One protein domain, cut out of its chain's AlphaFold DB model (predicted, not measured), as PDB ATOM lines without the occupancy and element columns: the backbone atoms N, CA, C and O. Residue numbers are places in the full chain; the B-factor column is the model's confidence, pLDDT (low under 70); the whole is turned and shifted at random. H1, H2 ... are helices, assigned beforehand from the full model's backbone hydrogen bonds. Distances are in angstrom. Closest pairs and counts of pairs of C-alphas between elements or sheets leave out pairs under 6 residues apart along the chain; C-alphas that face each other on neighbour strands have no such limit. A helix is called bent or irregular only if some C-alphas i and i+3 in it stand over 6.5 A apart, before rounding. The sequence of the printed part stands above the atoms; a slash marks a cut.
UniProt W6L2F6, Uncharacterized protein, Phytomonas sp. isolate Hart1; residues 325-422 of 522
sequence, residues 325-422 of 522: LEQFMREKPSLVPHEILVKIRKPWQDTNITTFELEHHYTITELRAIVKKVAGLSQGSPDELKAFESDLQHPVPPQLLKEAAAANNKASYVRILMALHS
ATOM      1  N   LEU A 325     182.378 130.501 225.255       76.56
ATOM      2  CA  LEU A 325     183.046 131.711 225.726       76.56
ATOM      3  C   LEU A 325     183.166 131.783 227.255       76.56
ATOM      4  O   LEU A 325     184.232 132.108 227.772       76.56
ATOM      5  N   GLU A 326     182.118 131.415 227.995       75.69
ATOM      6  CA  GLU A 326     182.166 131.369 229.464       75.69
ATOM      7  C   GLU A 326     183.194 130.361 229.996       75.69
ATOM      8  O   GLU A 326     183.785 130.559 231.059       75.69
ATOM      9  N   GLN A 327     183.419 129.265 229.266       75.25
ATOM     10  CA  GLN A 327     184.435 128.279 229.615       75.25
ATOM     11  C   GLN A 327     185.839 128.832 229.343       75.25
ATOM     12  O   GLN A 327     186.696 128.764 230.223       75.25
ATOM     13  N   PHE A 328     186.048 129.482 228.194       77.38
ATOM     14  CA  PHE A 328     187.313 130.147 227.869       77.38
ATOM     15  C   PHE A 328     187.688 131.235 228.874       77.38
ATOM     16  O   PHE A 328     188.829 131.278 229.325       77.38
ATOM     17  N   MET A 329     186.729 132.060 229.294       79.88
ATOM     18  CA  MET A 329     186.952 133.110 230.292       79.88
ATOM     19  C   MET A 329     187.403 132.555 231.656       79.88
ATOM     20  O   MET A 329     188.094 133.258 232.395       79.88
ATOM     21  N   ARG A 330     187.031 131.310 231.997       81.38
ATOM     22  CA  ARG A 330     187.420 130.640 233.252       81.38
ATOM     23  C   ARG A 330     188.725 129.855 233.149       81.38
ATOM     24  O   ARG A 330     189.498 129.868 234.096       81.38
ATOM     25  N   GLU A 331     188.955 129.155 232.042       79.25
ATOM     26  CA  GLU A 331     190.070 128.204 231.923       79.25
ATOM     27  C   GLU A 331     191.283 128.791 231.191       79.25
ATOM     28  O   GLU A 331     192.421 128.568 231.606       79.25
ATOM     29  N   LYS A 332     191.061 129.545 230.108       78.06
ATOM     30  CA  LYS A 332     192.118 130.124 229.262       78.06
ATOM     31  C   LYS A 332     191.732 131.527 228.762       78.06
ATOM     32  O   LYS A 332     191.569 131.724 227.556       78.06
ATOM     33  N   PRO A 333     191.607 132.522 229.661       79.88
ATOM     34  CA  PRO A 333     191.193 133.877 229.292       79.88
ATOM     35  C   PRO A 333     192.160 134.567 228.319       79.88
ATOM     36  O   PRO A 333     191.735 135.443 227.578       79.88
ATOM     37  N   SER A 334     193.428 134.141 228.251       76.00
ATOM     38  CA  SER A 334     194.420 134.646 227.287       76.00
ATOM     39  C   SER A 334     194.090 134.334 225.823       76.00
ATOM     40  O   SER A 334     194.603 135.006 224.934       76.00
ATOM     41  N   LEU A 335     193.251 133.326 225.563       74.94
ATOM     42  CA  LEU A 335     192.791 132.992 224.214       74.94
ATOM     43  C   LEU A 335     191.593 133.844 223.783       74.94
ATOM     44  O   LEU A 335     191.271 133.877 222.598       74.94
ATOM     45  N   VAL A 336     190.934 134.536 224.719       76.31
ATOM     46  CA  VAL A 336     189.815 135.429 224.414       76.31
ATOM     47  C   VAL A 336     190.375 136.791 223.998       76.31
ATOM     48  O   VAL A 336     191.103 137.403 224.780       76.31
ATOM     49  N   PRO A 337     190.027 137.310 222.805       76.06
ATOM     50  CA  PRO A 337     190.403 138.661 222.406       76.06
ATOM     51  C   PRO A 337     190.018 139.684 223.477       76.06
ATOM     52  O   PRO A 337     188.884 139.675 223.973       76.06
ATOM     53  N   HIS A 338     190.949 140.575 223.825       75.31
ATOM     54  CA  HIS A 338     190.777 141.497 224.951       75.31
ATOM     55  C   HIS A 338     189.534 142.380 224.787       75.31
ATOM     56  O   HIS A 338     188.846 142.663 225.757       75.31
ATOM     57  N   GLU A 339     189.156 142.749 223.564       71.94
ATOM     58  CA  GLU A 339     187.962 143.557 223.291       71.94
ATOM     59  C   GLU A 339     186.656 142.843 223.661       71.94
ATOM     60  O   GLU A 339     185.683 143.483 224.066       71.94
ATOM     61  N   ILE A 340     186.620 141.518 223.503       73.25
ATOM     62  CA  ILE A 340     185.490 140.679 223.917       73.25
ATOM     63  C   ILE A 340     185.514 140.543 225.438       73.25
ATOM     64  O   ILE A 340     184.497 140.732 226.104       73.25
ATOM     65  N   LEU A 341     186.699 140.291 225.987       79.25
ATOM     66  CA  LEU A 341     186.920 140.128 227.413       79.25
ATOM     67  C   LEU A 341     186.555 141.405 228.198       79.25
ATOM     68  O   LEU A 341     185.853 141.308 229.195       79.25
ATOM     69  N   VAL A 342     186.892 142.608 227.718       79.12
ATOM     70  CA  VAL A 342     186.514 143.898 228.334       79.12
ATOM     71  C   VAL A 342     184.999 144.099 228.385       79.12
ATOM     72  O   VAL A 342     184.497 144.685 229.345       79.12
ATOM     73  N   LYS A 343     184.267 143.627 227.369       74.69
ATOM     74  CA  LYS A 343     182.806 143.778 227.280       74.69
ATOM     75  C   LYS A 343     182.043 142.810 228.182       74.69
ATOM     76  O   LYS A 343     180.915 143.115 228.555       74.69
ATOM     77  N   ILE A 344     182.629 141.651 228.473       77.50
ATOM     78  CA  ILE A 344     181.941 140.531 229.133       77.50
ATOM     79  C   ILE A 344     182.455 140.305 230.558       77.50
ATOM     80  O   ILE A 344     181.726 139.766 231.390       77.50
ATOM     81  N   ARG A 345     183.688 140.724 230.871       83.50
ATOM     82  CA  ARG A 345     184.238 140.647 232.230       83.50
ATOM     83  C   ARG A 345     183.354 141.402 233.214       83.50
ATOM     84  O   ARG A 345     182.737 142.417 232.882       83.50
ATOM     85  N   LYS A 346     183.365 140.944 234.462       84.56
ATOM     86  CA  LYS A 346     182.735 141.684 235.555       84.56
ATOM     87  C   LYS A 346     183.431 143.032 235.739       84.56
ATOM     88  O   LYS A 346     184.658 143.071 235.662       84.56
ATOM     89  N   PRO A 347     182.687 144.120 235.993       85.06
ATOM     90  CA  PRO A 347     183.283 145.401 236.338       85.06
ATOM     91  C   PRO A 347     183.990 145.302 237.692       85.06
ATOM     92  O   PRO A 347     183.573 144.543 238.564       85.06
ATOM     93  N   TRP A 348     185.028 146.113 237.900       83.44
ATOM     94  CA  TRP A 348     185.821 146.027 239.126       83.44
ATOM     95  C   TRP A 348     184.997 146.382 240.361       83.44
ATOM     96  O   TRP A 348     185.289 145.877 241.425       83.44
ATOM     97  N   GLN A 349     183.949 147.203 240.231       82.31
ATOM     98  CA  GLN A 349     183.050 147.551 241.335       82.31
ATOM     99  C   GLN A 349     182.108 146.411 241.759       82.31
ATOM    100  O   GLN A 349     181.389 146.568 242.745       82.31
ATOM    101  N   ASP A 350     182.061 145.298 241.022       83.31
ATOM    102  CA  ASP A 350     181.201 144.162 241.353       83.31
ATOM    103  C   ASP A 350     181.645 143.519 242.676       83.31
ATOM    104  O   ASP A 350     182.802 143.150 242.857       83.31
ATOM    105  N   THR A 351     180.714 143.348 243.617       79.81
ATOM    106  CA  THR A 351     180.982 142.729 244.924       79.81
ATOM    107  C   THR A 351     181.373 141.253 244.830       79.81
ATOM    108  O   THR A 351     181.931 140.716 245.781       79.81
ATOM    109  N   ASN A 352     181.075 140.592 243.709       84.94
ATOM    110  CA  ASN A 352     181.385 139.185 243.453       84.94
ATOM    111  C   ASN A 352     182.582 139.001 242.506       84.94
ATOM    112  O   ASN A 352     182.746 137.913 241.933       84.94
ATOM    113  N   ILE A 353     183.376 140.051 242.278       87.44
ATOM    114  CA  ILE A 353     184.608 139.928 241.503       87.44
ATOM    115  C   ILE A 353     185.653 139.134 242.290       87.44
ATOM    116  O   ILE A 353     185.853 139.323 243.490       87.44
ATOM    117  N   THR A 354     186.313 138.210 241.605       87.19
ATOM    118  CA  THR A 354     187.320 137.320 242.188       87.19
ATOM    119  C   THR A 354     188.740 137.809 241.910       87.19
ATOM    120  O   THR A 354     188.990 138.567 240.969       87.19
ATOM    121  N   THR A 355     189.704 137.326 242.701       87.69
ATOM    122  CA  THR A 355     191.142 137.543 242.452       87.69
ATOM    123  C   THR A 355     191.543 137.084 241.055       87.69
ATOM    124  O   THR A 355     192.241 137.807 240.353       87.69
ATOM    125  N   PHE A 356     191.044 135.919 240.631       88.44
ATOM    126  CA  PHE A 356     191.308 135.352 239.312       88.44
ATOM    127  C   PHE A 356     190.874 136.295 238.185       88.44
ATOM    128  O   PHE A 356     191.654 136.549 237.269       88.44
ATOM    129  N   GLU A 357     189.658 136.845 238.272       86.69
ATOM    130  CA  GLU A 357     189.125 137.784 237.279       86.69
ATOM    131  C   GLU A 357     189.972 139.065 237.230       86.69
ATOM    132  O   GLU A 357     190.369 139.495 236.153       86.69
ATOM    133  N   LEU A 358     190.367 139.640 238.370       86.81
ATOM    134  CA  LEU A 358     191.269 140.801 238.373       86.81
ATOM    135  C   LEU A 358     192.668 140.486 237.817       86.81
ATOM    136  O   LEU A 358     193.282 141.324 237.160       86.81
ATOM    137  N   GLU A 359     193.189 139.287 238.060       85.94
ATOM    138  CA  GLU A 359     194.513 138.883 237.581       85.94
ATOM    139  C   GLU A 359     194.543 138.558 236.092       85.94
ATOM    140  O   GLU A 359     195.568 138.789 235.454       85.94
ATOM    141  N   HIS A 360     193.457 138.047 235.518       83.50
ATOM    142  CA  HIS A 360     193.473 137.510 234.156       83.50
ATOM    143  C   HIS A 360     192.579 138.279 233.185       83.50
ATOM    144  O   HIS A 360     192.831 138.248 231.985       83.50
ATOM    145  N   HIS A 361     191.559 138.990 233.674       86.56
ATOM    146  CA  HIS A 361     190.635 139.774 232.844       86.56
ATOM    147  C   HIS A 361     190.997 141.259 232.800       86.56
ATOM    148  O   HIS A 361     190.387 142.012 232.049       86.56
ATOM    149  N   TYR A 362     191.976 141.706 233.587       86.94
ATOM    150  CA  TYR A 362     192.446 143.089 233.577       86.94
ATOM    151  C   TYR A 362     193.927 143.183 233.231       86.94
ATOM    152  O   TYR A 362     194.753 142.362 233.649       86.94
ATOM    153  N   THR A 363     194.284 144.224 232.486       83.88
ATOM    154  CA  THR A 363     195.682 144.570 232.233       83.88
ATOM    155  C   THR A 363     196.285 145.292 233.440       83.88
ATOM    156  O   THR A 363     195.590 145.824 234.309       83.88
ATOM    157  N   ILE A 364     197.616 145.336 233.510       81.31
ATOM    158  CA  ILE A 364     198.325 146.054 234.581       81.31
ATOM    159  C   ILE A 364     198.019 147.558 234.518       81.31
ATOM    160  O   ILE A 364     197.887 148.202 235.559       81.31
ATOM    161  N   THR A 365     197.884 148.114 233.312       80.88
ATOM    162  CA  THR A 365     197.578 149.533 233.089       80.88
ATOM    163  C   THR A 365     196.167 149.885 233.551       80.88
ATOM    164  O   THR A 365     195.999 150.893 234.235       80.88
ATOM    165  N   GLU A 366     195.179 149.026 233.281       84.69
ATOM    166  CA  GLU A 366     193.808 149.186 233.773       84.69
ATOM    167  C   GLU A 366     193.760 149.148 235.304       84.69
ATOM    168  O   GLU A 366     193.214 150.056 235.929       84.69
ATOM    169  N   LEU A 367     194.397 148.148 235.925       84.50
ATOM    170  CA  LEU A 367     194.456 148.032 237.385       84.50
ATOM    171  C   LEU A 367     195.158 149.237 238.023       84.50
ATOM    172  O   LEU A 367     194.675 149.784 239.014       84.50
ATOM    173  N   ARG A 368     196.264 149.703 237.430       81.44
ATOM    174  CA  ARG A 368     196.981 150.906 237.873       81.44
ATOM    175  C   ARG A 368     196.094 152.148 237.780       81.44
ATOM    176  O   ARG A 368     196.072 152.938 238.721       81.44
ATOM    177  N   ALA A 369     195.382 152.336 236.669       82.31
ATOM    178  CA  ALA A 369     194.491 153.476 236.476       82.31
ATOM    179  C   ALA A 369     193.343 153.469 237.496       82.31
ATOM    180  O   ALA A 369     193.050 154.504 238.095       82.31
ATOM    181  N   ILE A 370     192.747 152.299 237.752       83.88
ATOM    182  CA  ILE A 370     191.693 152.128 238.757       83.88
ATOM    183  C   ILE A 370     192.233 152.458 240.152       83.88
ATOM    184  O   ILE A 370     191.653 153.293 240.841       83.88
ATOM    185  N   VAL A 371     193.367 151.877 240.559       82.81
ATOM    186  CA  VAL A 371     193.951 152.110 241.890       82.81
ATOM    187  C   VAL A 371     194.348 153.576 242.083       82.81
ATOM    188  O   VAL A 371     194.042 154.150 243.124       82.81
ATOM    189  N   LYS A 372     194.950 154.225 241.077       81.06
ATOM    190  CA  LYS A 372     195.273 155.661 241.143       81.06
ATOM    191  C   LYS A 372     194.025 156.534 241.245       81.06
ATOM    192  O   LYS A 372     194.025 157.487 242.018       81.06
ATOM    193  N   LYS A 373     192.964 156.197 240.506       79.44
ATOM    194  CA  LYS A 373     191.677 156.899 240.570       79.44
ATOM    195  C   LYS A 373     191.022 156.748 241.945       79.44
ATOM    196  O   LYS A 373     190.526 157.730 242.483       79.44
ATOM    197  N   VAL A 374     191.046 155.546 242.521       72.81
ATOM    198  CA  VAL A 374     190.503 155.273 243.864       72.81
ATOM    199  C   VAL A 374     191.324 155.964 244.957       72.81
ATOM    200  O   VAL A 374     190.762 156.455 245.930       72.81
ATOM    201  N   ALA A 375     192.642 156.050 244.783       68.44
ATOM    202  CA  ALA A 375     193.540 156.730 245.709       68.44
ATOM    203  C   ALA A 375     193.579 158.264 245.542       68.44
ATOM    204  O   ALA A 375     194.326 158.917 246.261       68.44
ATOM    205  N   GLY A 376     192.835 158.841 244.587       62.19
ATOM    206  CA  GLY A 376     192.858 160.284 244.314       62.19
ATOM    207  C   GLY A 376     194.181 160.804 243.728       62.19
ATOM    208  O   GLY A 376     194.410 162.005 243.702       62.19
ATOM    209  N   LEU A 377     195.052 159.920 243.229       57.72
ATOM    210  CA  LEU A 377     196.417 160.220 242.766       57.72
ATOM    211  C   LEU A 377     196.483 160.700 241.299       57.72
ATOM    212  O   LEU A 377     197.476 160.478 240.598       57.72
ATOM    213  N   SER A 378     195.413 161.298 240.777       46.06
ATOM    214  CA  SER A 378     195.367 161.776 239.393       46.06
ATOM    215  C   SER A 378     196.144 163.089 239.239       46.06
ATOM    216  O   SER A 378     195.621 164.146 239.560       46.06
ATOM    217  N   GLN A 379     197.367 162.988 238.704       43.66
ATOM    218  CA  GLN A 379     198.238 164.086 238.248       43.66
ATOM    219  C   GLN A 379     198.498 165.208 239.269       43.66
ATOM    220  O   GLN A 379     198.071 166.343 239.086       43.66
ATOM    221  N   GLY A 380     199.302 164.908 240.287       38.59
ATOM    222  CA  GLY A 380     199.828 165.907 241.210       38.59
ATOM    223  C   GLY A 380     201.162 165.467 241.806       38.59
ATOM    224  O   GLY A 380     201.426 164.275 241.964       38.59
ATOM    225  N   SER A 381     202.048 166.436 242.029       42.75
ATOM    226  CA  SER A 381     203.438 166.239 242.455       42.75
ATOM    227  C   SER A 381     203.566 165.508 243.811       42.75
ATOM    228  O   SER A 381     202.612 165.495 244.592       42.75
ATOM    229  N   PRO A 382     204.752 164.962 244.157       47.47
ATOM    230  CA  PRO A 382     205.006 164.278 245.434       47.47
ATOM    231  C   PRO A 382     204.667 165.090 246.701       47.47
ATOM    232  O   PRO A 382     204.552 164.510 247.779       47.47
ATOM    233  N   ASP A 383     204.492 166.410 246.585       47.09
ATOM    234  CA  ASP A 383     204.142 167.305 247.692       47.09
ATOM    235  C   ASP A 383     202.665 167.214 248.128       47.09
ATOM    236  O   ASP A 383     202.338 167.594 249.254       47.09
ATOM    237  N   GLU A 384     201.772 166.638 247.316       49.53
ATOM    238  CA  GLU A 384     200.350 166.482 247.667       49.53
ATOM    239  C   GLU A 384     200.093 165.347 248.670       49.53
ATOM    240  O   GLU A 384     199.134 165.403 249.438       49.53
ATOM    241  N   LEU A 385     201.001 164.368 248.780       49.12
ATOM    242  CA  LEU A 385     200.918 163.298 249.787       49.12
ATOM    243  C   LEU A 385     200.935 163.838 251.227       49.12
ATOM    244  O   LEU A 385     200.351 163.225 252.119       49.12
ATOM    245  N   LYS A 386     201.561 165.000 251.456       48.66
ATOM    246  CA  LYS A 386     201.551 165.676 252.764       48.66
ATOM    247  C   LYS A 386     200.245 166.422 253.042       48.66
ATOM    248  O   LYS A 386     199.910 166.609 254.207       48.66
ATOM    249  N   ALA A 387     199.511 166.833 252.006       45.62
ATOM    250  CA  ALA A 387     198.204 167.469 252.162       45.62
ATOM    251  C   ALA A 387     197.122 166.433 252.516       45.62
ATOM    252  O   ALA A 387     196.288 166.687 253.385       45.62
ATOM    253  N   PHE A 388     197.197 165.226 251.945       48.16
ATOM    254  CA  PHE A 388     196.228 164.151 252.197       48.16
ATOM    255  C   PHE A 388     196.335 163.489 253.580       48.16
ATOM    256  O   PHE A 388     195.344 162.950 254.061       48.16
ATOM    257  N   GLU A 389     197.481 163.563 254.270       48.59
ATOM    258  CA  GLU A 389     197.573 163.131 255.679       48.59
ATOM    259  C   GLU A 389     196.773 164.044 256.637       48.59
ATOM    260  O   GLU A 389     196.556 163.667 257.788       48.59
ATOM    261  N   SER A 390     196.311 165.218 256.177       48.91
ATOM    262  CA  SER A 390     195.576 166.193 256.998       48.91
ATOM    263  C   SER A 390     194.048 166.171 256.839       48.91
ATOM    264  O   SER A 390     193.355 166.696 257.712       48.91
ATOM    265  N   ASP A 391     193.510 165.512 255.803       44.03
ATOM    266  CA  ASP A 391     192.065 165.436 255.556       44.03
ATOM    267  C   ASP A 391     191.452 164.152 256.138       44.03
ATOM    268  O   ASP A 391     191.550 163.050 255.599       44.03
ATOM    269  N   LEU A 392     190.757 164.321 257.263       47.84
ATOM    270  CA  LEU A 392     190.086 163.292 258.070       47.84
ATOM    271  C   LEU A 392     188.875 162.596 257.397       47.84
ATOM    272  O   LEU A 392     188.057 161.998 258.094       47.84
ATOM    273  N   GLN A 393     188.723 162.657 256.068       50.16
ATOM    274  CA  GLN A 393     187.539 162.141 255.355       50.16
ATOM    275  C   GLN A 393     187.830 161.468 253.998       50.16
ATOM    276  O   GLN A 393     186.954 161.421 253.135       50.16
ATOM    277  N   HIS A 394     189.023 160.910 253.771       52.00
ATOM    278  CA  HIS A 394     189.239 160.109 252.558       52.00
ATOM    279  C   HIS A 394     188.570 158.718 252.689       52.00
ATOM    280  O   HIS A 394     188.776 158.046 253.701       52.00
ATOM    281  N   PRO A 395     187.805 158.234 251.683       59.44
ATOM    282  CA  PRO A 395     187.110 156.936 251.736       59.44
ATOM    283  C   PRO A 395     188.056 155.723 251.738       59.44
ATOM    284  O   PRO A 395     187.618 154.592 251.934       59.44
ATOM    285  N   VAL A 396     189.354 155.949 251.518       66.31
ATOM    286  CA  VAL A 396     190.403 154.921 251.492       66.31
ATOM    287  C   VAL A 396     191.349 155.124 252.681       66.31
ATOM    288  O   VAL A 396     191.846 156.237 252.859       66.31
ATOM    289  N   PRO A 397     191.655 154.072 253.462       68.69
ATOM    290  CA  PRO A 397     192.586 154.127 254.585       68.69
ATOM    291  C   PRO A 397     193.976 154.649 254.200       68.69
ATOM    292  O   PRO A 397     194.509 154.258 253.157       68.69
ATOM    293  N   PRO A 398     194.651 155.406 255.083       64.56
ATOM    294  CA  PRO A 398     195.988 155.941 254.818       64.56
ATOM    295  C   PRO A 398     197.048 154.853 254.580       64.56
ATOM    296  O   PRO A 398     198.026 155.090 253.875       64.56
ATOM    297  N   GLN A 399     196.858 153.641 255.116       71.06
ATOM    298  CA  GLN A 399     197.729 152.493 254.833       71.06
ATOM    299  C   GLN A 399     197.579 152.000 253.387       71.06
ATOM    300  O   GLN A 399     198.585 151.817 252.705       71.06
ATOM    301  N   LEU A 400     196.345 151.877 252.885       70.94
ATOM    302  CA  LEU A 400     196.082 151.489 251.495       70.94
ATOM    303  C   LEU A 400     196.496 152.584 250.506       70.94
ATOM    304  O   LEU A 400     196.935 152.261 249.410       70.94
ATOM    305  N   LEU A 401     196.435 153.862 250.895       68.81
ATOM    306  CA  LEU A 401     196.977 154.967 250.095       68.81
ATOM    307  C   LEU A 401     198.507 154.888 249.965       68.81
ATOM    308  O   LEU A 401     199.039 155.060 248.868       68.81
ATOM    309  N   LYS A 402     199.221 154.566 251.054       72.06
ATOM    310  CA  LYS A 402     200.678 154.339 251.025       72.06
ATOM    311  C   LYS A 402     201.043 153.119 250.179       72.06
ATOM    312  O   LYS A 402     201.977 153.191 249.383       72.06
ATOM    313  N   GLU A 403     200.286 152.029 250.297       75.25
ATOM    314  CA  GLU A 403     200.469 150.843 249.454       75.25
ATOM    315  C   GLU A 403     200.149 151.121 247.980       75.25
ATOM    316  O   GLU A 403     200.897 150.683 247.113       75.25
ATOM    317  N   ALA A 404     199.102 151.893 247.680       72.56
ATOM    318  CA  ALA A 404     198.744 152.295 246.322       72.56
ATOM    319  C   ALA A 404     199.805 153.190 245.670       72.56
ATOM    320  O   ALA A 404     200.110 153.007 244.492       72.56
ATOM    321  N   ALA A 405     200.402 154.112 246.433       69.31
ATOM    322  CA  ALA A 405     201.504 154.950 245.964       69.31
ATOM    323  C   ALA A 405     202.797 154.146 245.725       69.31
ATOM    324  O   ALA A 405     203.546 154.452 244.798       69.31
ATOM    325  N   ALA A 406     203.049 153.108 246.528       72.25
ATOM    326  CA  ALA A 406     204.224 152.240 246.409       72.25
ATOM    327  C   ALA A 406     204.035 151.053 245.440       72.25
ATOM    328  O   ALA A 406     205.007 150.379 245.091       72.25
ATOM    329  N   ALA A 407     202.804 150.763 245.010       76.44
ATOM    330  CA  ALA A 407     202.496 149.605 244.181       76.44
ATOM    331  C   ALA A 407     203.060 149.754 242.760       76.44
ATOM    332  O   ALA A 407     202.669 150.641 241.995       76.44
ATOM    333  N   ASN A 408     203.942 148.824 242.382       77.88
ATOM    334  CA  ASN A 408     204.613 148.789 241.079       77.88
ATOM    335  C   ASN A 408     204.321 147.522 240.253       77.88
ATOM    336  O   ASN A 408     204.749 147.438 239.106       77.88
ATOM    337  N   ASN A 409     203.589 146.551 240.804       79.50
ATOM    338  CA  ASN A 409     203.331 145.260 240.167       79.50
ATOM    339  C   ASN A 409     201.844 144.875 240.211       79.50
ATOM    340  O   ASN A 409     201.086 145.343 241.064       79.50
ATOM    341  N   LYS A 410     201.441 143.989 239.289       82.62
ATOM    342  CA  LYS A 410     200.049 143.542 239.108       82.62
ATOM    343  C   LYS A 410     199.438 142.986 240.394       82.62
ATOM    344  O   LYS A 410     198.361 143.420 240.791       82.62
ATOM    345  N   ALA A 411     200.157 142.090 241.069       83.12
ATOM    346  CA  ALA A 411     199.706 141.450 242.304       83.12
ATOM    347  C   ALA A 411     199.408 142.467 243.419       83.12
ATOM    348  O   ALA A 411     198.465 142.298 244.192       83.12
ATOM    349  N   SER A 412     200.175 143.558 243.492       82.81
ATOM    350  CA  SER A 412     199.933 144.634 244.457       82.81
ATOM    351  C   SER A 412     198.647 145.393 244.146       82.81
ATOM    352  O   SER A 412     197.867 145.633 245.061       82.81
ATOM    353  N   TYR A 413     198.369 145.699 242.874       84.19
ATOM    354  CA  TYR A 413     197.110 146.347 242.495       84.19
ATOM    355  C   TYR A 413     195.891 145.455 242.762       84.19
ATOM    356  O   TYR A 413     194.906 145.927 243.324       84.19
ATOM    357  N   VAL A 414     195.969 144.160 242.431       85.69
ATOM    358  CA  VAL A 414     194.892 143.194 242.711       85.69
ATOM    359  C   VAL A 414     194.620 143.101 244.212       85.69
ATOM    360  O   VAL A 414     193.471 143.189 244.635       85.69
ATOM    361  N   ARG A 415     195.669 142.989 245.033       85.94
ATOM    362  CA  ARG A 415     195.550 142.943 246.496       85.94
ATOM    363  C   ARG A 415     194.879 144.193 247.068       85.94
ATOM    364  O   ARG A 415     194.014 144.056 247.928       85.94
ATOM    365  N   ILE A 416     195.235 145.382 246.578       84.62
ATOM    366  CA  ILE A 416     194.607 146.644 246.998       84.62
ATOM    367  C   ILE A 416     193.115 146.643 246.651       84.62
ATOM    368  O   ILE A 416     192.294 146.970 247.505       84.62
ATOM    369  N   LEU A 417     192.746 146.230 245.434       85.00
ATOM    370  CA  LEU A 417     191.340 146.150 245.030       85.00
ATOM    371  C   LEU A 417     190.566 145.134 245.876       85.00
ATOM    372  O   LEU A 417     189.503 145.452 246.395       85.00
ATOM    373  N   MET A 418     191.117 143.948 246.122       87.44
ATOM    374  CA  MET A 418     190.474 142.942 246.980       87.44
ATOM    375  C   MET A 418     190.318 143.403 248.436       87.44
ATOM    376  O   MET A 418     189.312 143.093 249.080       87.44
ATOM    377  N   ALA A 419     191.266 144.188 248.954       83.50
ATOM    378  CA  ALA A 419     191.143 144.805 250.273       83.50
ATOM    379  C   ALA A 419     189.983 145.816 250.327       83.50
ATOM    380  O   ALA A 419     189.275 145.868 251.332       83.50
ATOM    381  N   LEU A 420     189.734 146.558 249.240       80.31
ATOM    382  CA  LEU A 420     188.598 147.483 249.124       80.31
ATOM    383  C   LEU A 420     187.240 146.764 249.046       80.31
ATOM    384  O   LEU A 420     186.245 147.297 249.526       80.31
ATOM    385  N   HIS A 421     187.196 145.551 248.483       77.56
ATOM    386  CA  HIS A 421     185.980 144.725 248.411       77.56
ATOM    387  C   HIS A 421     185.700 143.905 249.676       77.56
ATOM    388  O   HIS A 421     184.642 143.284 249.789       77.56
ATOM    389  N   SER A 422     186.624 143.881 250.639       74.56
ATOM    390  CA  SER A 422     186.449 143.087 251.850       74.56
ATOM    391  C   SER A 422     185.343 143.682 252.746       74.56
ATOM    392  O   SER A 422     185.368 144.879 253.042       74.56
TER     393      SER A 422
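What this domain is: This is residues 325 to 422 of the 522 residues of an uncharacterized protein of Phytomonas sp. isolate Hart1 (UniProt W6L2F6). An elongated, loosely built row of short helices has a core of four, H3, H4, H6 and H7, in which H7 packs on the other three. H1 and H2 make one end of the long axis, and H5, on a loop that runs out from H4 and folds back to H6, makes the other. The printed part has 98 residues with seven named helices, H1 to H7 in order along the chain, and no named strand; its class is all helix. It is only just loose, close to compact, with a radius of gyration of the C-alphas of 15.2 A, and its C-alphas span 48 by 25 by 19 A.

Where its parts are: H1, residues 325 to 331, begins at C-alpha 325 at (183.046, 131.711, 225.726). H2 is residues 338 to 344, and H3 is residues 355 to 360. H4, residues 364 to 374, is 15.2 A long from first to last C-alpha and begins at (198.325, 146.054, 234.581). H5 is residues 382 to 388; it is neither bent nor irregular, but only just: C-alphas 382 and 385 are 6.1 A apart. H6, residues 398 to 406, is 12.3 A long. H7, residues 410 to 421, is the longest at 16.9 A and ends at C-alpha 421 at (185.980, 144.725, 248.411).

How they stand to each other: H7 is the hub, touching three helices. It touches H4 at a steep tilt of 38 degrees, the same way, closest at the C-alphas of Ile 364 and Lys 410, 5.5 A apart. It touches H3, opposite ways, at a tilt of 38 degrees that is only just steep, closest at the C-alphas of Leu 358 and Val 414, 6.1 A. H6 and H7 form a helical hairpin at a shallow tilt of 20 degrees, in which H7 touches H6 with residues 412 to 416 alone; the closest C-alphas are those of Leu 400 and Ile 416, 6.8 A. H4 and H6 only just touch, and only at their ends, with 3 pairs of C-alphas within 8 A; the closest are those of Val 371 and Ala 404, 6.5 A. The helix packing is mostly crossed, but only just: 1 of 3 pairs is at a shallow tilt. H1 and H2 are close but not clearly touching, with the C-alphas of Met 329 and Leu 341 7.6 A apart. H1 is near H3, H5 is near H6, and H2 and H3 are apart. Every O i to N i+4 pair is within hydrogen-bond range in H1, H3, H4, H6 and H7, against 2 of 3 in H2 and 1 of 3 in H5, where 2 of 4 O i to N i+3 pairs are within range.

The domain as a whole: The two C-alphas farthest apart are those of Leu 325 and Ser 390, 48.2 A. The printed part has no cut and no long link; the links H3 to H4 and H6 to H7 are tight. The mean pLDDT of the printed part is 73.3, and it is under 70 at residues 375 to 398, 401 and 405.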